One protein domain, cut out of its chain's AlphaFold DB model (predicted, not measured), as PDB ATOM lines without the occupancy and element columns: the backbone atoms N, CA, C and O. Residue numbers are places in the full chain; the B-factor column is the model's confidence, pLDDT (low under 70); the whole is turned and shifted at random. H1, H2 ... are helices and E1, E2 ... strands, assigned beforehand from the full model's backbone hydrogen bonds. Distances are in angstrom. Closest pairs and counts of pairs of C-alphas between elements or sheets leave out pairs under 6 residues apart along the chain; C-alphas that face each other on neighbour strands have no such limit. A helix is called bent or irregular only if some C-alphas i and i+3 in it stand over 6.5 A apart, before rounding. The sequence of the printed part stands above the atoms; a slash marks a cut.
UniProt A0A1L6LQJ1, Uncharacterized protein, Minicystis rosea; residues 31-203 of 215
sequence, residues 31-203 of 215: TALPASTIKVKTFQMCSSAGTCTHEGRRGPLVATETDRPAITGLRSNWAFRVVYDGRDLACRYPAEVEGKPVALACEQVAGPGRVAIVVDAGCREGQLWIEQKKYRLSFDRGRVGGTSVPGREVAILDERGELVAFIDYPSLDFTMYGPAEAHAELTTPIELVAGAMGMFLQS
ATOM      1  N   THR A  31     -40.338 -33.907  21.666       78.31
ATOM      2  CA  THR A  31     -41.290 -34.368  20.637       78.31
ATOM      3  C   THR A  31     -40.622 -35.126  19.492       78.31
ATOM      4  O   THR A  31     -41.306 -35.827  18.752       78.31
ATOM      5  N   ALA A  32     -39.301 -34.994  19.345       82.31
ATOM      6  CA  ALA A  32     -38.506 -35.694  18.343       82.31
ATOM      7  C   ALA A  32     -37.811 -36.951  18.899       82.31
ATOM      8  O   ALA A  32     -37.132 -37.653  18.151       82.31
ATOM      9  N   LEU A  33     -37.952 -37.230  20.198       82.12
ATOM     10  CA  LEU A  33     -37.301 -38.348  20.870       82.12
ATOM     11  C   LEU A  33     -38.296 -39.499  21.108       82.12
ATOM     12  O   LEU A  33     -39.456 -39.245  21.440       82.12
ATOM     13  N   PRO A  34     -37.859 -40.766  20.979       83.00
ATOM     14  CA  PRO A  34     -38.631 -41.917  21.443       83.00
ATOM     15  C   PRO A  34     -39.035 -41.757  22.910       83.00
ATOM     16  O   PRO A  34     -38.237 -41.276  23.708       83.00
ATOM     17  N   ALA A  35     -40.249 -42.187  23.259       84.12
ATOM     18  CA  ALA A  35     -40.817 -42.016  24.593       84.12
ATOM     19  C   ALA A  35     -41.201 -43.359  25.233       84.12
ATOM     20  O   ALA A  35     -41.708 -44.260  24.562       84.12
ATOM     21  N   SER A  36     -41.002 -43.479  26.545       77.00
ATOM     22  CA  SER A  36     -41.490 -44.590  27.368       77.00
ATOM     23  C   SER A  36     -42.121 -44.065  28.653       77.00
ATOM     24  O   SER A  36     -41.478 -43.325  29.398       77.00
ATOM     25  N   THR A  37     -43.366 -44.462  28.921       76.75
ATOM     26  CA  THR A  37     -44.147 -43.983  30.068       76.75
ATOM     27  C   THR A  37     -44.138 -44.987  31.218       76.75
ATOM     28  O   THR A  37     -44.400 -46.171  31.020       76.75
ATOM     29  N   ILE A  38     -43.905 -44.483  32.426       68.06
ATOM     30  CA  ILE A  38     -43.997 -45.171  33.710       68.06
ATOM     31  C   ILE A  38     -45.243 -44.630  34.405       68.06
ATOM     32  O   ILE A  38     -45.330 -43.437  34.707       68.06
ATOM     33  N   LYS A  39     -46.228 -45.496  34.638       64.12
ATOM     34  CA  LYS A  39     -47.523 -45.070  35.171       64.12
ATOM     35  C   LYS A  39     -47.509 -45.040  36.688       64.12
ATOM     36  O   LYS A  39     -47.418 -46.091  37.323       64.12
ATOM     37  N   VAL A  40     -47.643 -43.855  37.274       54.38
ATOM     38  CA  VAL A  40     -47.479 -43.654  38.715       54.38
ATOM     39  C   VAL A  40     -48.816 -43.194  39.324       54.38
ATOM     40  O   VAL A  40     -49.172 -42.026  39.383       54.38
ATOM     41  N   LYS A  41     -49.649 -44.139  39.785       51.25
ATOM     42  CA  LYS A  41     -50.944 -43.823  40.428       51.25
ATOM     43  C   LYS A  41     -50.752 -43.159  41.796       51.25
ATOM     44  O   LYS A  41     -50.589 -43.847  42.794       51.25
ATOM     45  N   THR A  42     -50.837 -41.834  41.843       44.91
ATOM     46  CA  THR A  42     -50.422 -41.024  43.007       44.91
ATOM     47  C   THR A  42     -51.551 -40.341  43.782       44.91
ATOM     48  O   THR A  42     -51.305 -39.730  44.814       44.91
ATOM     49  N   PHE A  43     -52.811 -40.459  43.346       41.62
ATOM     50  CA  PHE A  43     -53.935 -39.774  44.014       41.62
ATOM     51  C   PHE A  43     -54.558 -40.509  45.200       41.62
ATOM     52  O   PHE A  43     -55.347 -39.918  45.935       41.62
ATOM     53  N   GLN A  44     -54.214 -41.771  45.425       41.59
ATOM     54  CA  GLN A  44     -54.443 -42.356  46.735       41.59
ATOM     55  C   GLN A  44     -53.183 -42.053  47.516       41.59
ATOM     56  O   GLN A  44     -52.161 -42.679  47.252       41.59
ATOM     57  N   MET A  45     -53.260 -41.044  48.398       44.03
ATOM     58  CA  MET A  45     -52.246 -40.792  49.419       44.03
ATOM     59  C   MET A  45     -51.698 -42.144  49.839       44.03
ATOM     60  O   MET A  45     -52.479 -42.986  50.299       44.03
ATOM     61  N   CYS A  46     -50.400 -42.355  49.624       53.16
ATOM     62  CA  CYS A  46     -49.662 -43.410  50.295       53.16
ATOM     63  C   CYS A  46     -50.145 -43.313  51.729       53.16
ATOM     64  O   CYS A  46     -50.065 -42.227  52.312       53.16
ATOM     65  N   SER A  47     -50.897 -44.327  52.161       46.09
ATOM     66  CA  SER A  47     -51.839 -44.171  53.268       46.09
ATOM     67  C   SER A  47     -51.084 -43.668  54.495       46.09
ATOM     68  O   SER A  47     -49.857 -43.653  54.516       46.09
ATOM     69  N   SER A  48     -51.773 -43.268  55.556       47.78
ATOM     70  CA  SER A  48     -51.141 -42.810  56.804       47.78
ATOM     71  C   SER A  48     -50.072 -43.761  57.406       47.78
ATOM     72  O   SER A  48     -49.449 -43.392  58.397       47.78
ATOM     73  N   ALA A  49     -49.831 -44.934  56.798       49.53
ATOM     74  CA  ALA A  49     -48.752 -45.890  57.047       49.53
ATOM     75  C   ALA A  49     -47.704 -46.066  55.897       49.53
ATOM     76  O   ALA A  49     -47.006 -47.074  55.866       49.53
ATOM     77  N   GLY A  50     -47.552 -45.115  54.965       58.31
ATOM     78  CA  GLY A  50     -46.267 -44.833  54.303       58.31
ATOM     79  C   GLY A  50     -45.769 -45.783  53.205       58.31
ATOM     80  O   GLY A  50     -44.589 -46.110  53.209       58.31
ATOM     81  N   THR A  51     -46.585 -46.230  52.239       66.69
ATOM     82  CA  THR A  51     -46.069 -46.923  51.030       66.69
ATOM     83  C   THR A  51     -46.870 -46.596  49.761       66.69
ATOM     84  O   THR A  51     -48.098 -46.554  49.800       66.69
ATOM     85  N   CYS A  52     -46.174 -46.386  48.643       72.62
ATOM     86  CA  CYS A  52     -46.692 -46.120  47.300       72.62
ATOM     87  C   CYS A  52     -46.169 -47.197  46.338       72.62
ATOM     88  O   CYS A  52     -44.979 -47.492  46.367       72.62
ATOM     89  N   THR A  53     -47.013 -47.765  45.471       73.31
ATOM     90  CA  THR A  53     -46.589 -48.818  44.527       73.31
ATOM     91  C   THR A  53     -47.081 -48.545  43.108       73.31
ATOM     92  O   THR A  53     -48.228 -48.139  42.913       73.31
ATOM     93  N   HIS A  54     -46.239 -48.820  42.108       73.25
ATOM     94  CA  HIS A  54     -46.501 -48.579  40.684       73.25
ATOM     95  C   HIS A  54     -46.037 -49.729  39.797       73.25
ATOM     96  O   HIS A  54     -45.212 -50.535  40.211       73.25
ATOM     97  N   GLU A  55     -46.551 -49.791  38.570       74.50
ATOM     98  CA  GLU A  55     -46.139 -50.781  37.576       74.50
ATOM     99  C   GLU A  55     -44.971 -50.228  36.753       74.50
ATOM    100  O   GLU A  55     -45.124 -49.258  36.008       74.50
ATOM    101  N   GLY A  56     -43.800 -50.840  36.916       74.50
ATOM    102  CA  GLY A  56     -42.653 -50.655  36.038       74.50
ATOM    103  C   GLY A  56     -42.510 -51.835  35.082       74.50
ATOM    104  O   GLY A  56     -43.162 -52.875  35.223       74.50
ATOM    105  N   ARG A  57     -41.607 -51.708  34.111       79.88
ATOM    106  CA  ARG A  57     -41.379 -52.751  33.098       79.88
ATOM    107  C   ARG A  57     -40.982 -54.114  33.684       79.88
ATOM    108  O   ARG A  57     -41.192 -55.137  33.032       79.88
ATOM    109  N   ARG A  58     -40.372 -54.140  34.872       84.06
ATOM    110  CA  ARG A  58     -39.849 -55.354  35.528       84.06
ATOM    111  C   ARG A  58     -40.569 -55.707  36.830       84.06
ATOM    112  O   ARG A  58     -40.052 -56.475  37.634       84.06
ATOM    113  N   GLY A  59     -41.773 -55.174  37.029       82.50
ATOM    114  CA  GLY A  59     -42.590 -55.440  38.208       82.50
ATOM    115  C   GLY A  59     -42.875 -54.177  39.015       82.50
ATOM    116  O   GLY A  59     -42.816 -53.072  38.472       82.50
ATOM    117  N   PRO A  60     -43.239 -54.316  40.297       82.31
ATOM    118  CA  PRO A  60     -43.653 -53.175  41.086       82.31
ATOM    119  C   PRO A  60     -42.462 -52.295  41.479       82.31
ATOM    120  O   PRO A  60     -41.466 -52.789  42.007       82.31
ATOM    121  N   LEU A  61     -42.596 -50.987  41.274       82.50
ATOM    122  CA  LEU A  61     -41.785 -49.979  41.949       82.50
ATOM    123  C   LEU A  61     -42.494 -49.596  43.243       82.50
ATOM    124  O   LEU A  61     -43.654 -49.197  43.196       82.50
ATOM    125  N   VAL A  62     -41.814 -49.718  44.377       84.56
ATOM    126  CA  VAL A  62     -42.375 -49.479  45.712       84.56
ATOM    127  C   VAL A  62     -41.598 -48.362  46.380       84.56
ATOM    128  O   VAL A  62     -40.379 -48.430  46.466       84.56
ATOM    129  N   ALA A  63     -42.282 -47.354  46.895       77.81
ATOM    130  CA  ALA A  63     -41.680 -46.292  47.669       77.81
ATOM    131  C   ALA A  63     -42.285 -46.237  49.069       77.81
ATOM    132  O   ALA A  63     -43.496 -46.135  49.214       77.81
ATOM    133  N   THR A  64     -41.452 -46.306  50.101       78.00
ATOM    134  CA  THR A  64     -41.884 -46.451  51.493       78.00
ATOM    135  C   THR A  64     -41.272 -45.362  52.348       78.00
ATOM    136  O   THR A  64     -40.063 -45.159  52.337       78.00
ATOM    137  N   GLU A  65     -42.089 -44.679  53.129       76.31
ATOM    138  CA  GLU A  65     -41.616 -43.740  54.134       76.31
ATOM    139  C   GLU A  65     -41.174 -44.492  55.392       76.31
ATOM    140  O   GLU A  65     -41.887 -45.369  55.875       76.31
ATOM    141  N   THR A  66     -39.988 -44.174  55.914       70.75
ATOM    142  CA  THR A  66     -39.369 -44.945  57.003       70.75
ATOM    143  C   THR A  66     -39.174 -44.157  58.290       70.75
ATOM    144  O   THR A  66     -39.197 -44.767  59.354       70.75
ATOM    145  N   ASP A  67     -38.982 -42.836  58.226       68.81
ATOM    146  CA  ASP A  67     -38.802 -42.015  59.430       68.81
ATOM    147  C   ASP A  67     -39.326 -40.580  59.245       68.81
ATOM    148  O   ASP A  67     -39.039 -39.935  58.231       68.81
ATOM    149  N   ARG A  68     -40.070 -40.096  60.250       62.12
ATOM    150  CA  ARG A  68     -40.592 -38.726  60.391       62.12
ATOM    151  C   ARG A  68     -40.259 -38.189  61.791       62.12
ATOM    152  O   ARG A  68     -41.101 -38.276  62.690       62.12
ATOM    153  N   PRO A  69     -39.089 -37.580  62.023       51.41
ATOM    154  CA  PRO A  69     -38.906 -36.727  63.187       51.41
ATOM    155  C   PRO A  69     -39.876 -35.535  63.143       51.41
ATOM    156  O   PRO A  69     -40.075 -34.879  62.116       51.41
ATOM    157  N   ALA A  70     -40.502 -35.265  64.283       42.00
ATOM    158  CA  ALA A  70     -41.602 -34.323  64.416       42.00
ATOM    159  C   ALA A  70     -41.141 -32.948  64.971       42.00
ATOM    160  O   ALA A  70     -40.434 -32.919  65.972       42.00
ATOM    161  N   ILE A  71     -41.690 -31.860  64.383       50.50
ATOM    162  CA  ILE A  71     -42.070 -30.551  65.003       50.50
ATOM    163  C   ILE A  71     -40.909 -29.548  65.276       50.50
ATOM    164  O   ILE A  71     -39.843 -29.964  65.692       50.50
ATOM    165  N   THR A  72     -40.955 -28.213  65.099       38.53
ATOM    166  CA  THR A  72     -41.923 -27.133  64.759       38.53
ATOM    167  C   THR A  72     -41.166 -26.102  63.885       38.53
ATOM    168  O   THR A  72     -39.995 -25.845  64.151       38.53
ATOM    169  N   GLY A  73     -41.808 -25.443  62.903       47.59
ATOM    170  CA  GLY A  73     -41.215 -24.282  62.194       47.59
ATOM    171  C   GLY A  73     -40.996 -24.384  60.673       47.59
ATOM    172  O   GLY A  73     -40.325 -23.519  60.125       47.59
ATOM    173  N   LEU A  74     -41.614 -25.367  59.995       50.94
ATOM    174  CA  LEU A  74     -41.768 -25.529  58.523       50.94
ATOM    175  C   LEU A  74     -40.790 -26.449  57.761       50.94
ATOM    176  O   LEU A  74     -40.971 -26.600  56.557       50.94
ATOM    177  N   ARG A  75     -39.816 -27.127  58.385       54.28
ATOM    178  CA  ARG A  75     -38.990 -28.122  57.663       54.28
ATOM    179  C   ARG A  75     -38.881 -29.424  58.446       54.28
ATOM    180  O   ARG A  75     -38.240 -29.474  59.487       54.28
ATOM    181  N   SER A  76     -39.545 -30.460  57.953       59.78
ATOM    182  CA  SER A  76     -39.465 -31.813  58.496       59.78
ATOM    183  C   SER A  76     -38.373 -32.588  57.753       59.78
ATOM    184  O   SER A  76     -38.328 -32.527  56.527       59.78
ATOM    185  N   ASN A  77     -37.532 -33.327  58.480       66.62
ATOM    186  CA  ASN A  77     -36.588 -34.284  57.892       66.62
ATOM    187  C   ASN A  77     -37.298 -35.619  57.668       66.62
ATOM    188  O   ASN A  77     -38.008 -36.086  58.551       66.62
ATOM    189  N   TRP A  78     -37.177 -36.176  56.472       78.19
ATOM    190  CA  TRP A  78     -37.891 -37.347  55.983       78.19
ATOM    191  C   TRP A  78     -36.853 -38.325  55.458       78.19
ATOM    192  O   TRP A  78     -35.986 -37.958  54.659       78.19
ATOM    193  N   ALA A  79     -36.957 -39.576  55.891       84.50
ATOM    194  CA  ALA A  79     -36.257 -40.680  55.260       84.50
ATOM    195  C   ALA A  79     -37.278 -41.594  54.592       84.50
ATOM    196  O   ALA A  79     -38.309 -41.936  55.178       84.50
ATOM    197  N   PHE A  80     -36.978 -41.999  53.367       85.56
ATOM    198  CA  PHE A  80     -37.807 -42.926  52.615       85.56
ATOM    199  C   PHE A  80     -36.935 -43.857  51.784       85.56
ATOM    200  O   PHE A  80     -35.749 -43.608  51.575       85.56
ATOM    201  N   ARG A  81     -37.517 -44.954  51.322       90.12
ATOM    202  CA  ARG A  81     -36.862 -45.952  50.486       90.12
ATOM    203  C   ARG A  81     -37.614 -46.113  49.185       90.12
ATOM    204  O   ARG A  81     -38.832 -45.971  49.168       90.12
ATOM    205  N   VAL A  82     -36.900 -46.438  48.117       89.94
ATOM    206  CA  VAL A  82     -37.494 -46.808  46.831       89.94
ATOM    207  C   VAL A  82     -36.898 -48.128  46.390       89.94
ATOM    208  O   VAL A  82     -35.683 -48.256  46.288       89.94
ATOM    209  N   VAL A  83     -37.749 -49.110  46.136       90.75
ATOM    210  CA  VAL A  83     -37.380 -50.466  45.754       90.75
ATOM    211  C   VAL A  83     -37.933 -50.759  44.371       90.75
ATOM    212  O   VAL A  83     -39.132 -50.615  44.137       90.75
ATOM    213  N   TYR A  84     -37.073 -51.181  43.450       89.94
ATOM    214  CA  TYR A  84     -37.477 -51.573  42.104       89.94
ATOM    215  C   TYR A  84     -36.434 -52.480  41.450       89.94
ATOM    216  O   TYR A  84     -35.238 -52.219  41.543       89.94
ATOM    217  N   ASP A  85     -36.889 -53.544  40.780       90.44
ATOM    218  CA  ASP A  85     -36.031 -54.492  40.048       90.44
ATOM    219  C   ASP A  85     -34.847 -55.026  40.886       90.44
ATOM    220  O   ASP A  85     -33.690 -55.040  40.466       90.44
ATOM    221  N   GLY A  86     -35.132 -55.393  42.142       88.56
ATOM    222  CA  GLY A  86     -34.127 -55.885  43.090       88.56
ATOM    223  C   GLY A  86     -33.140 -54.827  43.598       88.56
ATOM    224  O   GLY A  86     -32.213 -55.184  44.323       88.56
ATOM    225  N   ARG A  87     -33.320 -53.549  43.242       93.00
ATOM    226  CA  ARG A  87     -32.544 -52.407  43.741       93.00
ATOM    227  C   ARG A  87     -33.307 -51.679  44.830       93.00
ATOM    228  O   ARG A  87     -34.528 -51.589  44.769       93.00
ATOM    229  N   ASP A  88     -32.577 -51.133  45.791       94.00
ATOM    230  CA  ASP A  88     -33.120 -50.419  46.943       94.00
ATOM    231  C   ASP A  88     -32.344 -49.116  47.138       94.00
ATOM    232  O   ASP A  88     -31.143 -49.157  47.404       94.00
ATOM    233  N   LEU A  89     -33.005 -47.973  46.964       94.50
ATOM    234  CA  LEU A  89     -32.476 -46.648  47.274       94.50
ATOM    235  C   LEU A  89     -32.953 -46.217  48.654       94.50
ATOM    236  O   LEU A  89     -34.155 -46.199  48.904       94.50
ATOM    237  N   ALA A  90     -32.036 -45.768  49.504       93.56
ATOM    238  CA  ALA A  90     -32.363 -45.018  50.708       93.56
ATOM    239  C   ALA A  90     -32.217 -43.520  50.429       93.56
ATOM    240  O   ALA A  90     -31.153 -43.071  50.007       93.56
ATOM    241  N   CYS A  91     -33.276 -42.759  50.679       91.81
ATOM    242  CA  CYS A  91     -33.393 -41.339  50.392       91.81
ATOM    243  C   CYS A  91     -33.599 -40.513  51.663       91.81
ATOM    244  O   CYS A  91     -34.225 -40.967  52.624       91.81
ATOM    245  N   ARG A  92     -33.103 -39.273  51.646       89.75
ATOM    246  CA  ARG A  92     -33.260 -38.280  52.714       89.75
ATOM    247  C   ARG A  92     -33.620 -36.913  52.135       89.75
ATOM    248  O   ARG A  92     -33.016 -36.492  51.148       89.75
ATOM    249  N   TYR A  93     -34.561 -36.227  52.779       83.75
ATOM    250  CA  TYR A  93     -34.952 -34.846  52.484       83.75
ATOM    251  C   TYR A  93     -35.307 -34.084  53.775       83.75
ATOM    252  O   TYR A  93     -36.082 -34.607  54.567       83.75
ATOM    253  N   PRO A  94     -34.855 -32.832  53.964       85.12
ATOM    254  CA  PRO A  94     -33.595 -32.331  53.434       85.12
ATOM    255  C   PRO A  94     -32.429 -33.242  53.851       85.12
ATOM    256  O   PRO A  94     -32.531 -34.008  54.813       85.12
ATOM    257  N   ALA A  95     -31.313 -33.168  53.132       87.75
ATOM    258  CA  ALA A  95     -30.118 -33.946  53.442       87.75
ATOM    259  C   ALA A  95     -28.861 -33.072  53.508       87.75
ATOM    260  O   ALA A  95     -28.850 -31.910  53.099       87.75
ATOM    261  N   GLU A  96     -27.787 -33.663  54.022       89.88
ATOM    262  CA  GLU A  96     -26.449 -33.088  54.010       89.88
ATOM    263  C   GLU A  96     -25.497 -34.077  53.336       89.88
ATOM    264  O   GLU A  96     -25.474 -35.262  53.678       89.88
ATOM    265  N   VAL A  97     -24.731 -33.593  52.361       90.06
ATOM    266  CA  VAL A  97     -23.718 -34.364  51.633       90.06
ATOM    267  C   VAL A  97     -22.409 -33.595  51.725       90.06
ATOM    268  O   VAL A  97     -22.355 -32.424  51.359       90.06
ATOM    269  N   GLU A  98     -21.362 -34.238  52.250       90.88
ATOM    270  CA  GLU A  98     -20.038 -33.621  52.444       90.88
ATOM    271  C   GLU A  98     -20.093 -32.280  53.209       90.88
ATOM    272  O   GLU A  98     -19.410 -31.314  52.860       90.88
ATOM    273  N   GLY A  99     -20.942 -32.189  54.239       87.50
ATOM    274  CA  GLY A  99     -21.104 -30.968  55.037       87.50
ATOM    275  C   GLY A  99     -21.904 -29.854  54.353       87.50
ATOM    276  O   GLY A  99     -21.919 -28.726  54.844       87.50
ATOM    277  N   LYS A 100     -22.537 -30.124  53.200       88.88
ATOM    278  CA  LYS A 100     -23.324 -29.141  52.445       88.88
ATOM    279  C   LYS A 100     -24.797 -29.547  52.375       88.88
ATOM    280  O   LYS A 100     -25.086 -30.703  52.057       88.88
ATOM    281  N   PRO A 101     -25.734 -28.612  52.608       88.88
ATOM    282  CA  PRO A 101     -27.155 -28.901  52.484       88.88
ATOM    283  C   PRO A 101     -27.530 -29.172  51.024       88.88
ATOM    284  O   PRO A 101     -27.126 -28.440  50.116       88.88
ATOM    285  N   VAL A 102     -28.344 -30.200  50.807       90.38
ATOM    286  CA  VAL A 102     -28.883 -30.605  49.502       90.38
ATOM    287  C   VAL A 102     -30.358 -30.949  49.662       90.38
ATOM    288  O   VAL A 102     -30.746 -31.471  50.708       90.38
ATOM    289  N   ALA A 103     -31.194 -30.634  48.667       88.12
ATOM    290  CA  ALA A 103     -32.633 -30.875  48.768       88.12
ATOM    291  C   ALA A 103     -32.906 -32.365  48.976       88.12
ATOM    292  O   ALA A 103     -33.508 -32.752  49.970       88.12
ATOM    293  N   LEU A 104     -32.378 -33.202  48.089       90.44
ATOM    294  CA  LEU A 104     -32.574 -34.643  48.123       90.44
ATOM    295  C   LEU A 104     -31.226 -35.339  47.982       90.44
ATOM    296  O   LEU A 104     -30.419 -34.966  47.131       90.44
ATOM    297  N   ALA A 105     -31.012 -36.385  48.770       94.31
ATOM    298  CA  ALA A 105     -29.939 -37.341  48.542       94.31
ATOM    299  C   ALA A 105     -30.499 -38.757  48.629       94.31
ATOM    300  O   ALA A 105     -31.146 -39.095  49.619       94.31
ATOM    301  N   CYS A 106     -30.234 -39.579  47.617       95.12
ATOM    302  CA  CYS A 106     -30.525 -41.003  47.623       95.12
ATOM    303  C   CYS A 106     -29.291 -41.809  47.232       95.12
ATOM    304  O   CYS A 106     -28.590 -41.454  46.282       95.12
ATOM    305  N   GLU A 107     -29.076 -42.936  47.898       96.44
ATOM    306  CA  GLU A 107     -28.012 -43.883  47.569       96.44
ATOM    307  C   GLU A 107     -28.543 -45.317  47.589       96.44
ATOM    308  O   GLU A 107     -29.388 -45.673  48.415       96.44
ATOM    309  N   GLN A 108     -28.059 -46.139  46.661       95.00
ATOM    310  CA  GLN A 108     -28.383 -47.557  46.611       95.00
ATOM    311  C   GLN A 108     -27.776 -48.296  47.802       95.00
ATOM    312  O   GLN A 108     -26.564 -48.290  48.002       95.00
ATOM    313  N   VAL A 109     -28.632 -48.975  48.561       95.12
ATOM    314  CA  VAL A 109     -28.263 -49.784  49.729       95.12
ATOM    315  C   VAL A 109     -28.335 -51.287  49.459       95.12
ATOM    316  O   VAL A 109     -27.734 -52.064  50.197       95.12
ATOM    317  N   ALA A 110     -29.037 -51.718  48.405       91.88
ATOM    318  CA  ALA A 110     -29.068 -53.114  47.964       91.88
ATOM    319  C   ALA A 110     -29.341 -53.239  46.456       91.88
ATOM    320  O   ALA A 110     -29.890 -52.327  45.837       91.88
ATOM    321  N   GLY A 111     -28.978 -54.391  45.882       89.44
ATOM    322  CA  GLY A 111     -29.232 -54.745  44.482       89.44
ATOM    323  C   GLY A 111     -28.015 -54.643  43.562       89.44
ATOM    324  O   GLY A 111     -26.925 -54.286  44.012       89.44
ATOM    325  N   PRO A 112     -28.180 -54.977  42.270       87.06
ATOM    326  CA  PRO A 112     -27.095 -54.921  41.301       87.06
ATOM    327  C   PRO A 112     -26.707 -53.478  40.977       87.06
ATOM    328  O   PRO A 112     -27.568 -52.610  40.801       87.06
ATOM    329  N   GLY A 113     -25.403 -53.257  40.832       86.81
ATOM    330  CA  GLY A 113     -24.861 -51.985  40.386       86.81
ATOM    331  C   GLY A 113     -24.777 -50.909  41.458       86.81
ATOM    332  O   GLY A 113     -25.019 -51.165  42.637       86.81
ATOM    333  N   ARG A 114     -24.453 -49.683  41.044       90.25
ATOM    334  CA  ARG A 114     -24.539 -48.494  41.905       90.25
ATOM    335  C   ARG A 114     -25.472 -47.459  41.297       90.25
ATOM    336  O   ARG A 114     -25.276 -47.068  40.153       90.25
ATOM    337  N   VAL A 115     -26.442 -46.976  42.069       94.38
ATOM    338  CA  VAL A 115     -27.257 -45.809  41.714       94.38
ATOM    339  C   VAL A 115     -27.235 -44.817  42.867       94.38
ATOM    340  O   VAL A 115     -27.420 -45.196  44.021       94.38
ATOM    341  N   ALA A 116     -27.002 -43.547  42.567       95.06
ATOM    342  CA  ALA A 116     -27.135 -42.470  43.540       95.06
ATOM    343  C   ALA A 116     -27.653 -41.210  42.853       95.06
ATOM    344  O   ALA A 116     -27.319 -40.955  41.698       95.06
ATOM    345  N   ILE A 117     -28.443 -40.413  43.565       94.81
ATOM    346  CA  ILE A 117     -28.903 -39.106  43.099       94.81
ATOM    347  C   ILE A 117     -28.742 -38.079  44.212       94.81
ATOM    348  O   ILE A 117     -29.096 -38.327  45.362       94.81
ATOM    349  N   VAL A 118     -28.219 -36.911  43.856       95.06
ATOM    350  CA  VAL A 118     -28.161 -35.740  44.729       95.06
ATOM    351  C   VAL A 118     -28.756 -34.559  43.978       95.06
ATOM    352  O   VAL A 118     -28.341 -34.271  42.857       95.06
ATOM    353  N   VAL A 119     -29.714 -33.876  44.595       91.75
ATOM    354  CA  VAL A 119     -30.353 -32.663  44.070       91.75
ATOM    355  C   VAL A 119     -29.914 -31.490  44.924       91.75
ATOM    356  O   VAL A 119     -30.001 -31.549  46.150       91.75
ATOM    357  N   ASP A 120     -29.433 -30.427  44.288       91.44
ATOM    358  CA  ASP A 120     -28.932 -29.256  44.993       91.44
ATOM    359  C   ASP A 120     -29.999 -28.599  45.888       91.44
ATOM    360  O   ASP A 120     -31.202 -28.842  45.787       91.44
ATOM    361  N   ALA A 121     -29.561 -27.736  46.803       87.69
ATOM    362  CA  ALA A 121     -30.461 -27.042  47.723       87.69
ATOM    363  C   ALA A 121     -31.505 -26.152  47.022       87.69
ATOM    364  O   ALA A 121     -32.500 -25.800  47.650       87.69
ATOM    365  N   GLY A 122     -31.276 -25.749  45.767       85.00
ATOM    366  CA  GLY A 122     -32.173 -24.895  44.985       85.00
ATOM    367  C   GLY A 122     -33.115 -25.660  44.053       85.00
ATOM    368  O   GLY A 122     -33.867 -25.019  43.322       85.00
ATOM    369  N   CYS A 123     -33.040 -26.993  44.048       85.44
ATOM    370  CA  CYS A 123     -33.666 -27.884  43.076       85.44
ATOM    371  C   CYS A 123     -33.495 -27.434  41.614       85.44
ATOM    372  O   CYS A 123     -34.438 -27.480  40.829       85.44
ATOM    373  N   ARG A 124     -32.307 -26.938  41.256       86.31
ATOM    374  CA  ARG A 124     -31.987 -26.452  39.902       86.31
ATOM    375  C   ARG A 124     -31.151 -27.463  39.148       86.31
ATOM    376  O   ARG A 124     -31.373 -27.720  37.970       86.31
ATOM    377  N   GLU A 125     -30.182 -28.027  39.848       91.38
ATOM    378  CA  GLU A 125     -29.227 -28.968  39.296       91.38
ATOM    379  C   GLU A 125     -29.095 -30.165  40.232       91.38
ATOM    380  O   GLU A 125     -29.407 -30.123  41.423       91.38
ATOM    381  N   GLY A 126     -28.590 -31.257  39.686       92.31
ATOM    382  CA  GLY A 126     -28.277 -32.442  40.456       92.31
ATOM    383  C   GLY A 126     -27.240 -33.295  39.763       92.31
ATOM    384  O   GLY A 126     -26.716 -32.972  38.693       92.31
ATOM    385  N   GLN A 127     -26.927 -34.403  40.407       95.69
ATOM    386  CA  GLN A 127     -26.000 -35.393  39.905       95.69
ATOM    387  C   GLN A 127     -26.634 -36.765  40.074       95.69
ATOM    388  O   GLN A 127     -27.212 -37.062  41.118       95.69
ATOM    389  N   LEU A 128     -26.538 -37.572  39.024       94.75
ATOM    390  CA  LEU A 128     -26.967 -38.960  38.995       94.75
ATOM    391  C   LEU A 128     -25.746 -39.813  38.687       94.75
ATOM    392  O   LEU A 128     -25.058 -39.589  37.692       94.75
ATOM    393  N   TRP A 129     -25.485 -40.798  39.528       94.75
ATOM    394  CA  TRP A 129     -24.455 -41.797  39.296       94.75
ATOM    395  C   TRP A 129     -25.122 -43.117  38.973       94.75
ATOM    396  O   TRP A 129     -26.011 -43.547  39.707       94.75
ATOM    397  N   ILE A 130     -24.688 -43.741  37.883       91.62
ATOM    398  CA  ILE A 130     -25.081 -45.093  37.494       91.62
ATOM    399  C   ILE A 130     -23.795 -45.855  37.206       91.62
ATOM    400  O   ILE A 130     -23.052 -45.523  36.283       91.62
ATOM    401  N   GLU A 131     -23.517 -46.866  38.016       89.94
ATOM    402  CA  GLU A 131     -22.226 -47.545  38.054       89.94
ATOM    403  C   GLU A 131     -21.078 -46.537  38.247       89.94
ATOM    404  O   GLU A 131     -20.987 -45.869  39.276       89.94
ATOM    405  N   GLN A 132     -20.203 -46.418  37.247       88.38
ATOM    406  CA  GLN A 132     -19.085 -45.478  37.209       88.38
ATOM    407  C   GLN A 132     -19.399 -44.220  36.392       88.38
ATOM    408  O   GLN A 132     -18.585 -43.300  36.358       88.38
ATOM    409  N   LYS A 133     -20.553 -44.168  35.718       92.12
ATOM    410  CA  LYS A 133     -20.940 -43.030  34.889       92.12
ATOM    411  C   LYS A 133     -21.627 -41.973  35.734       92.12
ATOM    412  O   LYS A 133     -22.469 -42.276  36.583       92.12
ATOM    413  N   LYS A 134     -21.276 -40.721  35.461       94.44
ATOM    414  CA  LYS A 134     -21.855 -39.551  36.100       94.44
ATOM    415  C   LYS A 134     -22.654 -38.753  35.081       94.44
ATOM    416  O   LYS A 134     -22.142 -38.377  34.031       94.44
ATOM    417  N   TYR A 135     -23.890 -38.447  35.442       94.94
ATOM    418  CA  TYR A 135     -24.777 -37.572  34.696       94.94
ATOM    419  C   TYR A 135     -25.048 -36.318  35.503       94.94
ATOM    420  O   TYR A 135     -25.134 -36.339  36.736       94.94
ATOM    421  N   ARG A 136     -25.215 -35.213  34.789       95.38
ATOM    422  CA  ARG A 136     -25.763 -33.989  35.354       95.38
ATOM    423  C   ARG A 136     -27.267 -33.994  35.165       95.38
ATOM    424  O   ARG A 136     -27.760 -34.357  34.104       95.38
ATOM    425  N   LEU A 137     -27.979 -33.566  36.193       92.38
ATOM    426  CA  LEU A 137     -29.416 -33.354  36.137       92.38
ATOM    427  C   LEU A 137     -29.674 -31.856  36.091       92.38
ATOM    428  O   LEU A 137     -29.080 -31.120  36.876       92.38
ATOM    429  N   SER A 138     -30.551 -31.418  35.197       91.69
ATOM    430  CA  SER A 138     -31.049 -30.044  35.173       91.69
ATOM    431  C   SER A 138     -32.560 -30.087  35.310       91.69
ATOM    432  O   SER A 138     -33.233 -30.756  34.527       91.69
ATOM    433  N   PHE A 139     -33.068 -29.417  36.334       87.12
ATOM    434  CA  PHE A 139     -34.475 -29.434  36.699       87.12
ATOM    435  C   PHE A 139     -35.146 -28.158  36.207       87.12
ATOM    436  O   PHE A 139     -34.569 -27.064  36.243       87.12
ATOM    437  N   ASP A 140     -36.383 -28.289  35.758       84.25
ATOM    438  CA  ASP A 140     -37.252 -27.139  35.592       84.25
ATOM    439  C   ASP A 140     -37.657 -26.565  36.953       84.25
ATOM    440  O   ASP A 140     -37.447 -27.138  38.027       84.25
ATOM    441  N   ARG A 141     -38.212 -25.358  36.906       77.31
ATOM    442  CA  ARG A 141     -38.528 -24.596  38.110       77.31
ATOM    443  C   ARG A 141     -39.906 -23.995  38.019       77.31
ATOM    444  O   ARG A 141     -40.247 -23.368  37.015       77.31
ATOM    445  N   GLY A 142     -40.637 -24.120  39.119       74.44
ATOM    446  CA  GLY A 142     -41.865 -23.390  39.374       74.44
ATOM    447  C   GLY A 142     -41.717 -22.471  40.579       74.44
ATOM    448  O   GLY A 142     -40.892 -22.690  41.466       74.44
ATOM    449  N   ARG A 143     -42.563 -21.443  40.630       72.44
ATOM    450  CA  ARG A 143     -42.789 -20.650  41.842       72.44
ATOM    451  C   ARG A 143     -44.237 -20.798  42.280       72.44
ATOM    452  O   ARG A 143     -45.140 -20.490  41.507       72.44
ATOM    453  N   VAL A 144     -44.446 -21.227  43.522       67.25
ATOM    454  CA  VAL A 144     -45.770 -21.358  44.146       67.25
ATOM    455  C   VAL A 144     -45.782 -20.520  45.417       67.25
ATOM    456  O   VAL A 144     -44.961 -20.721  46.308       67.25
ATOM    457  N   GLY A 145     -46.669 -19.524  45.490       68.31
ATOM    458  CA  GLY A 145     -46.741 -18.624  46.652       68.31
ATOM    459  C   GLY A 145     -45.426 -17.883  46.940       68.31
ATOM    460  O   GLY A 145     -45.087 -17.671  48.096       68.31
ATOM    461  N   GLY A 146     -44.648 -17.555  45.899       68.50
ATOM    462  CA  GLY A 146     -43.335 -16.908  46.034       68.50
ATOM    463  C   GLY A 146     -42.193 -17.834  46.467       68.50
ATOM    464  O   GLY A 146     -41.055 -17.384  46.534       68.50
ATOM    465  N   THR A 147     -42.477 -19.115  46.711       66.81
ATOM    466  CA  THR A 147     -41.481 -20.130  47.064       66.81
ATOM    467  C   THR A 147     -41.095 -20.924  45.825       66.81
ATOM    468  O   THR A 147     -41.964 -21.323  45.043       66.81
ATOM    469  N   SER A 148     -39.799 -21.156  45.640       71.44
ATOM    470  CA  SER A 148     -39.323 -22.026  44.570       71.44
ATOM    471  C   SER A 148     -39.503 -23.489  44.938       71.44
ATOM    472  O   SER A 148     -39.161 -23.930  46.038       71.44
ATOM    473  N   VAL A 149     -40.055 -24.223  43.982       73.31
ATOM    474  CA  VAL A 149     -40.311 -25.657  44.069       73.31
ATOM    475  C   VAL A 149     -39.614 -26.344  42.896       73.31
ATOM    476  O   VAL A 149     -39.500 -25.728  41.823       73.31
ATOM    477  N   PRO A 150     -39.147 -27.594  43.065       71.44
ATOM    478  CA  PRO A 150     -38.714 -28.376  41.919       71.44
ATOM    479  C   PRO A 150     -39.883 -28.498  40.943       71.44
ATOM    480  O   PRO A 150     -41.036 -28.650  41.364       71.44
ATOM    481  N   GLY A 151     -39.600 -28.379  39.651       70.25
ATOM    482  CA  GLY A 151     -40.616 -28.609  38.644       70.25
ATOM    483  C   GLY A 151     -40.809 -30.098  38.323       70.25
ATOM    484  O   GLY A 151     -40.567 -30.984  39.141       70.25
ATOM    485  N   ARG A 152     -41.337 -30.355  37.129       77.19
ATOM    486  CA  ARG A 152     -41.816 -31.646  36.619       77.19
ATOM    487  C   ARG A 152     -40.826 -32.297  35.652       77.19
ATOM    488  O   ARG A 152     -40.973 -33.461  35.306       77.19
ATOM    489  N   GLU A 153     -39.845 -31.555  35.183       85.38
ATOM    490  CA  GLU A 153     -38.998 -31.907  34.061       85.38
ATOM    491  C   GLU A 153     -37.551 -32.050  34.514       85.38
ATOM    492  O   GLU A 153     -37.001 -31.197  35.213       85.38
ATOM    493  N   VAL A 154     -36.902 -33.120  34.067       88.69
ATOM    494  CA  VAL A 154     -35.503 -33.398  34.379       88.69
ATOM    495  C   VAL A 154     -34.756 -33.712  33.097       88.69
ATOM    496  O   VAL A 154     -34.989 -34.732  32.452       88.69
ATOM    497  N   ALA A 155     -33.807 -32.859  32.739       91.69
ATOM    498  CA  ALA A 155     -32.840 -33.160  31.701       91.69
ATOM    499  C   ALA A 155     -31.690 -33.975  32.289       91.69
ATOM    500  O   ALA A 155     -31.069 -33.559  33.267       91.69
ATOM    501  N   ILE A 156     -31.380 -35.106  31.667       92.75
ATOM    502  CA  ILE A 156     -30.214 -35.927  31.977       92.75
ATOM    503  C   ILE A 156     -29.154 -35.604  30.940       92.75
ATOM    504  O   ILE A 156     -29.318 -35.872  29.747       92.75
ATOM    505  N   LEU A 157     -28.073 -35.003  31.410       93.56
ATOM    506  CA  LEU A 157     -26.972 -34.537  30.595       93.56
ATOM    507  C   LEU A 157     -25.733 -35.389  30.865       93.56
ATOM    508  O   LEU A 157     -25.483 -35.794  32.004       93.56
ATOM    509  N   ASP A 158     -24.937 -35.636  29.833       92.81
ATOM    510  CA  ASP A 158     -23.625 -36.254  30.001       92.81
ATOM    511  C   ASP A 158     -22.610 -35.274  30.627       92.81
ATOM    512  O   ASP A 158     -22.914 -34.121  30.958       92.81
ATOM    513  N   GLU A 159     -21.365 -35.723  30.792       90.38
ATOM    514  CA  GLU A 159     -20.279 -34.901  31.341       90.38
ATOM    515  C   GLU A 159     -19.935 -33.681  30.471       90.38
ATOM    516  O   GLU A 159     -19.404 -32.691  30.978       90.38
ATOM    517  N   ARG A 160     -20.261 -33.726  29.174       91.44
ATOM    518  CA  ARG A 160     -20.073 -32.618  28.226       91.44
ATOM    519  C   ARG A 160     -21.247 -31.637  28.257       91.44
ATOM    520  O   ARG A 160     -21.149 -30.548  27.696       91.44
ATOM    521  N   GLY A 161     -22.329 -31.981  28.955       88.88
ATOM    522  CA  GLY A 161     -23.547 -31.190  29.048       88.88
ATOM    523  C   GLY A 161     -24.518 -31.424  27.891       88.88
ATOM    524  O   GLY A 161     -25.451 -30.628  27.735       88.88
ATOM    525  N   GLU A 162     -24.322 -32.472  27.094       90.94
ATOM    526  CA  GLU A 162     -25.227 -32.862  26.014       90.94
ATOM    527  C   GLU A 162     -26.407 -33.668  26.551       90.94
ATOM    528  O   GLU A 162     -26.276 -34.422  27.513       90.94
ATOM    529  N   LEU A 163     -27.579 -33.494  25.935       90.44
ATOM    530  CA  LEU A 163     -28.802 -34.178  26.351       90.44
ATOM    531  C   LEU A 163     -28.721 -35.672  26.009       90.44
ATOM    532  O   LEU A 163     -28.673 -36.032  24.835       90.44
ATOM    533  N   VAL A 164     -28.770 -36.521  27.035       91.62
ATOM    534  CA  VAL A 164     -28.830 -37.984  26.901       91.62
ATOM    535  C   VAL A 164     -30.275 -38.462  26.952       91.62
ATOM    536  O   VAL A 164     -30.703 -39.245  26.108       91.62
ATOM    537  N   ALA A 165     -31.026 -37.984  27.939       89.62
ATOM    538  CA  ALA A 165     -32.430 -38.308  28.117       89.62
ATOM    539  C   ALA A 165     -33.154 -37.148  28.803       89.62
ATOM    540  O   ALA A 165     -32.539 -36.281  29.421       89.62
ATOM    541  N   PHE A 166     -34.471 -37.135  28.693       88.25
ATOM    542  CA  PHE A 166     -35.333 -36.142  29.308       88.25
ATOM    543  C   PHE A 166     -36.482 -36.854  30.009       88.25
ATOM    544  O   PHE A 166     -37.090 -37.748  29.433       88.25
ATOM    545  N   ILE A 167     -36.776 -36.482  31.247       85.69
ATOM    546  CA  ILE A 167     -37.915 -36.992  32.003       85.69
ATOM    547  C   ILE A 167     -38.932 -35.863  32.091       85.69
ATOM    548  O   ILE A 167     -38.591 -34.769  32.524       85.69
ATOM    549  N   ASP A 168     -40.169 -36.138  31.699       82.81
ATOM    550  CA  ASP A 168     -41.306 -35.239  31.881       82.81
ATOM    551  C   ASP A 168     -42.287 -35.857  32.875       82.81
ATOM    552  O   ASP A 168     -42.598 -37.051  32.792       82.81
ATOM    553  N   TYR A 169     -42.813 -35.025  33.763       73.38
ATOM    554  CA  TYR A 169     -43.853 -35.365  34.722       73.38
ATOM    555  C   TYR A 169     -45.087 -34.476  34.490       73.38
ATOM    556  O   TYR A 169     -45.480 -33.699  35.363       73.38
ATOM    557  N   PRO A 170     -45.720 -34.521  33.302       54.75
ATOM    558  CA  PRO A 170     -46.797 -33.592  32.963       54.75
ATOM    559  C   PRO A 170     -48.062 -33.854  33.798       54.75
ATOM    560  O   PRO A 170     -48.921 -32.974  33.908       54.75
ATOM    561  N   SER A 171     -48.173 -35.051  34.380       55.81
ATOM    562  CA  SER A 171     -49.282 -35.544  35.192       55.81
ATOM    563  C   SER A 171     -48.770 -36.604  36.183       55.81
ATOM    564  O   SER A 171     -47.637 -36.525  36.632       55.81
ATOM    565  N   LEU A 172     -49.600 -37.583  36.544       56.03
ATOM    566  CA  LEU A 172     -49.264 -38.668  37.467       56.03
ATOM    567  C   LEU A 172     -48.281 -39.684  36.873       56.03
ATOM    568  O   LEU A 172     -47.790 -40.527  37.601       56.03
ATOM    569  N   ASP A 173     -48.003 -39.629  35.572       68.50
ATOM    570  CA  ASP A 173     -47.126 -40.582  34.897       68.50
ATOM    571  C   ASP A 173     -45.796 -39.912  34.530       68.50
ATOM    572  O   ASP A 173     -45.768 -38.779  34.045       68.50
ATOM    573  N   PHE A 174     -44.689 -40.631  34.712       75.69
ATOM    574  CA  PHE A 174     -43.376 -40.191  34.246       75.69
ATOM    575  C   PHE A 174     -43.184 -40.645  32.810       75.69
ATOM    576  O   PHE A 174     -43.467 -41.791  32.480       75.69
ATOM    577  N   THR A 175     -42.661 -39.788  31.946       81.12
ATOM    578  CA  THR A 175     -42.255 -40.198  30.601       81.12
ATOM    579  C   THR A 175     -40.786 -39.893  30.403       81.12
ATOM    580  O   THR A 175     -40.369 -38.747  30.527       81.12
ATOM    581  N   MET A 176     -40.009 -40.926  30.092       86.44
ATOM    582  CA  MET A 176     -38.626 -40.781  29.657       86.44
ATOM    583  C   MET A 176     -38.592 -40.653  28.135       86.44
ATOM    584  O   MET A 176     -39.226 -41.441  27.435       86.44
ATOM    585  N   TYR A 177     -37.824 -39.686  27.651       88.62
ATOM    586  CA  TYR A 177     -37.544 -39.430  26.250       88.62
ATOM    587  C   TYR A 177     -36.047 -39.595  25.988       88.62
ATOM    588  O   TYR A 177     -35.235 -39.020  26.714       88.62
ATOM    589  N   GLY A 178     -35.662 -40.325  24.944       87.50
ATOM    590  CA  GLY A 178     -34.254 -40.499  24.592       87.50
ATOM    591  C   GLY A 178     -34.011 -41.480  23.443       87.50
ATOM    592  O   GLY A 178     -34.929 -42.167  22.998       87.50
ATOM    593  N   PRO A 179     -32.774 -41.550  22.924       87.81
ATOM    594  CA  PRO A 179     -32.393 -42.538  21.919       87.81
ATOM    595  C   PRO A 179     -32.438 -43.970  22.487       87.81
ATOM    596  O   PRO A 179     -32.448 -44.182  23.703       87.81
ATOM    597  N   ALA A 180     -32.454 -44.976  21.607       85.50
ATOM    598  CA  ALA A 180     -32.608 -46.382  21.997       85.50
ATOM    599  C   ALA A 180     -31.487 -46.870  22.930       85.50
ATOM    600  O   ALA A 180     -31.735 -47.657  23.844       85.50
ATOM    601  N   GLU A 181     -30.270 -46.368  22.734       87.19
ATOM    602  CA  GLU A 181     -29.104 -46.653  23.567       87.19
ATOM    603  C   GLU A 181     -29.309 -46.120  24.988       87.19
ATOM    604  O   GLU A 181     -29.093 -46.846  25.961       87.19
ATOM    605  N   ALA A 182     -29.813 -44.887  25.113       86.06
ATOM    606  CA  ALA A 182     -30.161 -44.308  26.405       86.06
ATOM    607  C   ALA A 182     -31.282 -45.108  27.078       86.06
ATOM    608  O   ALA A 182     -31.226 -45.336  28.280       86.06
ATOM    609  N   HIS A 183     -32.267 -45.605  26.325       85.06
ATOM    610  CA  HIS A 183     -33.313 -46.461  26.886       85.06
ATOM    611  C   HIS A 183     -32.746 -47.791  27.396       85.06
ATOM    612  O   HIS A 183     -33.057 -48.198  28.515       85.06
ATOM    613  N   ALA A 184     -31.906 -48.470  26.619       85.12
ATOM    614  CA  ALA A 184     -31.289 -49.722  27.049       85.12
ATOM    615  C   ALA A 184     -30.477 -49.555  28.345       85.12
ATOM    616  O   ALA A 184     -30.526 -50.420  29.219       85.12
ATOM    617  N   GLU A 185     -29.767 -48.437  28.470       87.19
ATOM    618  CA  GLU A 185     -28.890 -48.161  29.601       87.19
ATOM    619  C   GLU A 185     -29.634 -47.616  30.828       87.19
ATOM    620  O   GLU A 185     -29.417 -48.070  31.953       87.19
ATOM    621  N   LEU A 186     -30.509 -46.635  30.623       87.81
ATOM    622  CA  LEU A 186     -31.005 -45.781  31.694       87.81
ATOM    623  C   LEU A 186     -32.408 -46.139  32.169       87.81
ATOM    624  O   LEU A 186     -32.769 -45.683  33.247       87.81
ATOM    625  N   THR A 187     -33.187 -46.952  31.442       86.38
ATOM    626  CA  THR A 187     -34.603 -47.197  31.795       86.38
ATOM    627  C   THR A 187     -34.766 -47.631  33.250       86.38
ATOM    628  O   THR A 187     -35.492 -46.988  33.997       86.38
ATOM    629  N   THR A 188     -34.069 -48.686  33.683       85.56
ATOM    630  CA  THR A 188     -34.236 -49.224  35.042       85.56
ATOM    631  C   THR A 188     -33.738 -48.261  36.131       85.56
ATOM    632  O   THR A 188     -34.483 -48.021  37.082       85.56
ATOM    633  N   PRO A 189     -32.532 -47.661  36.025       88.81
ATOM    634  CA  PRO A 189     -32.119 -46.604  36.950       88.81
ATOM    635  C   PRO A 189     -33.076 -45.406  36.976       88.81
ATOM    636  O   PRO A 189     -33.346 -44.876  38.048       88.81
ATOM    637  N   ILE A 190     -33.609 -44.991  35.825       85.94
ATOM    638  CA  ILE A 190     -34.541 -43.863  35.723       85.94
ATOM    639  C   ILE A 190     -35.895 -44.204  36.323       85.94
ATOM    640  O   ILE A 190     -36.455 -43.349  36.991       85.94
ATOM    641  N   GLU A 191     -36.408 -45.422  36.153       85.69
ATOM    642  CA  GLU A 191     -37.629 -45.867  36.831       85.69
ATOM    643  C   GLU A 191     -37.475 -45.703  38.349       85.69
ATOM    644  O   GLU A 191     -38.300 -45.058  38.997       85.69
ATOM    645  N   LEU A 192     -36.353 -46.174  38.898       87.12
ATOM    646  CA  LEU A 192     -36.020 -46.062  40.317       87.12
ATOM    647  C   LEU A 192     -35.862 -44.593  40.778       87.12
ATOM    648  O   LEU A 192     -36.411 -44.202  41.810       87.12
ATOM    649  N   VAL A 193     -35.161 -43.760  40.000       86.44
ATOM    650  CA  VAL A 193     -34.972 -42.322  40.276       86.44
ATOM    651  C   VAL A 193     -36.280 -41.540  40.156       86.44
ATOM    652  O   VAL A 193     -36.545 -40.672  40.982       86.44
ATOM    653  N   ALA A 194     -37.122 -41.855  39.174       81.12
ATOM    654  CA  ALA A 194     -38.436 -41.253  38.991       81.12
ATOM    655  C   ALA A 194     -39.335 -41.540  40.198       81.12
ATOM    656  O   ALA A 194     -39.983 -40.628  40.703       81.12
ATOM    657  N   GLY A 195     -39.293 -42.763  40.739       80.88
ATOM    658  CA  GLY A 195     -39.949 -43.095  42.004       80.88
ATOM    659  C   GLY A 195     -39.462 -42.234  43.176       80.88
ATOM    660  O   GLY A 195     -40.274 -41.702  43.935       80.88
ATOM    661  N   ALA A 196     -38.145 -42.037  43.296       84.94
ATOM    662  CA  ALA A 196     -37.563 -41.192  44.340       84.94
ATOM    663  C   ALA A 196     -37.953 -39.715  44.196       84.94
ATOM    664  O   ALA A 196     -38.330 -39.079  45.180       84.94
ATOM    665  N   MET A 197     -37.922 -39.186  42.972       81.19
ATOM    666  CA  MET A 197     -38.355 -37.823  42.666       81.19
ATOM    667  C   MET A 197     -39.861 -37.644  42.877       81.19
ATOM    668  O   MET A 197     -40.279 -36.620  43.405       81.19
ATOM    669  N   GLY A 198     -40.679 -38.644  42.543       77.62
ATOM    670  CA  GLY A 198     -42.119 -38.642  42.799       77.62
ATOM    671  C   GLY A 198     -42.444 -38.541  44.285       77.62
ATOM    672  O   GLY A 198     -43.195 -37.655  44.684       77.62
ATOM    673  N   MET A 199     -41.812 -39.371  45.119       78.62
ATOM    674  CA  MET A 199     -41.918 -39.265  46.581       78.62
ATOM    675  C   MET A 199     -41.464 -37.906  47.097       78.62
ATOM    676  O   MET A 199     -42.142 -37.290  47.920       78.62
ATOM    677  N   PHE A 200     -40.326 -37.428  46.594       79.69
ATOM    678  CA  PHE A 200     -39.797 -36.120  46.939       79.69
ATOM    679  C   PHE A 200     -40.753 -34.985  46.544       79.69
ATOM    680  O   PHE A 200     -40.841 -34.009  47.268       79.69
ATOM    681  N   LEU A 201     -41.518 -35.097  45.459       73.88
ATOM    682  CA  LEU A 201     -42.504 -34.086  45.059       73.88
ATOM    683  C   LEU A 201     -43.842 -34.203  45.814       73.88
ATOM    684  O   LEU A 201     -44.577 -33.220  45.897       73.88
ATOM    685  N   GLN A 202     -44.169 -35.382  46.352       68.94
ATOM    686  CA  GLN A 202     -45.500 -35.717  46.894       68.94
ATOM    687  C   GLN A 202     -45.566 -35.909  48.408       68.94
ATOM    688  O   GLN A 202     -46.635 -36.193  48.954       68.94
ATOM    689  N   SER A 203     -44.440 -35.751  49.093       60.38
ATOM    690  CA  SER A 203     -44.352 -35.783  50.546       60.38
ATOM    691  C   SER A 203     -45.399 -34.837  51.174       60.38
ATOM    692  O   SER A 203     -45.434 -33.644  50.883       60.38
TER     693      SER A 203
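Overview. This is residues 31 to 203 of the 215 residues of an uncharacterized protein of Minicystis rosea (UniProt A0A1L6LQJ1). One long antiparallel sheet wraps into a nearly closed barrel round a single helix, H1, which fills its middle. The seam lies between E1 and E2, which come near each other without pairing, and the short strand E6 is a side branch on the bent E7. The printed part has 173 residues, with thirteen named strands, E1 to E13, followed by H1. The class is mostly strand, and the sheet is branched, with its neighbour pairs antiparallel. The whole is compact, with a radius of gyration of the C-alphas of 15.3 A and spans of 47 by 32 by 31 A.

Arrangement. E1, residues 35 to 39, is an edge strand and the antiparallel neighbour of E13, residues 173 to 177; N 36 and O 176 are 2.8 A apart, within hydrogen-bond range. E2, residues 51 to 56, is another edge strand; the closest C-alphas of E1 and E2, those of Ile 38 and Gly 56, are 6.1 A apart. E2, E3 (residues 59 to 67), E4 (residues 78 to 84) and E5 (residues 87 to 93) form a meander, each strand the antiparallel neighbour of the one before and in a hairpin with it. Within range are N 52 and O 63 at 2.7 A, N 62 and O 83 at 2.8 A, and N 78 and O 93 at 2.7 A. E7, residues 100 to 110, bends by 88 degrees at residue 103; E5 and the edge strand E6, residues 95 to 97, lie on one side of it, and E8, residues 115 to 120, on the other side. N 90 and O 107 are 2.9 A apart, N 95 and O 102 3.0 A, and N 106 and O 117 2.8 A. A second meander of hairpins runs from E6 to E13, through E9 (residues 125 to 130), E10 (residues 133 to 144), E11 (residues 147 to 157) and E12 (residues 163 to 168). In it N 118 and O 127, N 126 and O 137, and N 138 and O 155 are each 2.9 A apart, and N 154 and O 167, and N 166 and O 177, each 2.8 A. The strongly twisted sheet curls round H1, residues 180 to 202; the C-alphas of Tyr 84 in E4 and Leu 192 are their closest pair, at 6.0 A, and those of Phe 174 in E13 and Ala 194 are 6.9 A apart. In H1, 17 of 19 O i to N i+4 pairs are within range.

Along the chain. E1 begins at C-alpha 35, (-40.817, -42.016, 24.593). E10, the longest strand, measures 34.2 A, E11 26.3 A, E3 25.4 A and E7 25.1 A; E11 bends by 68 degrees at residue 152. H1 measures 30.0 A and ends at C-alpha 202, (-45.500, -35.717, 46.894); it is irregular, with C-alphas 185 and 188 7.7 A apart, and has a kink of 65 degrees near residue 187.

Size, cuts and confidence. The two C-alphas farthest apart, those of Thr 72 and Ala 180, are 47.8 A apart. The printed part has no cut, and the link from E1 to E2, 11 residues, is long. Mean pLDDT of the printed part is 80.0; it is under 70 at residues 38 to 51, 67 to 77, 144 to 147, 170 to 173 and 202 to 203.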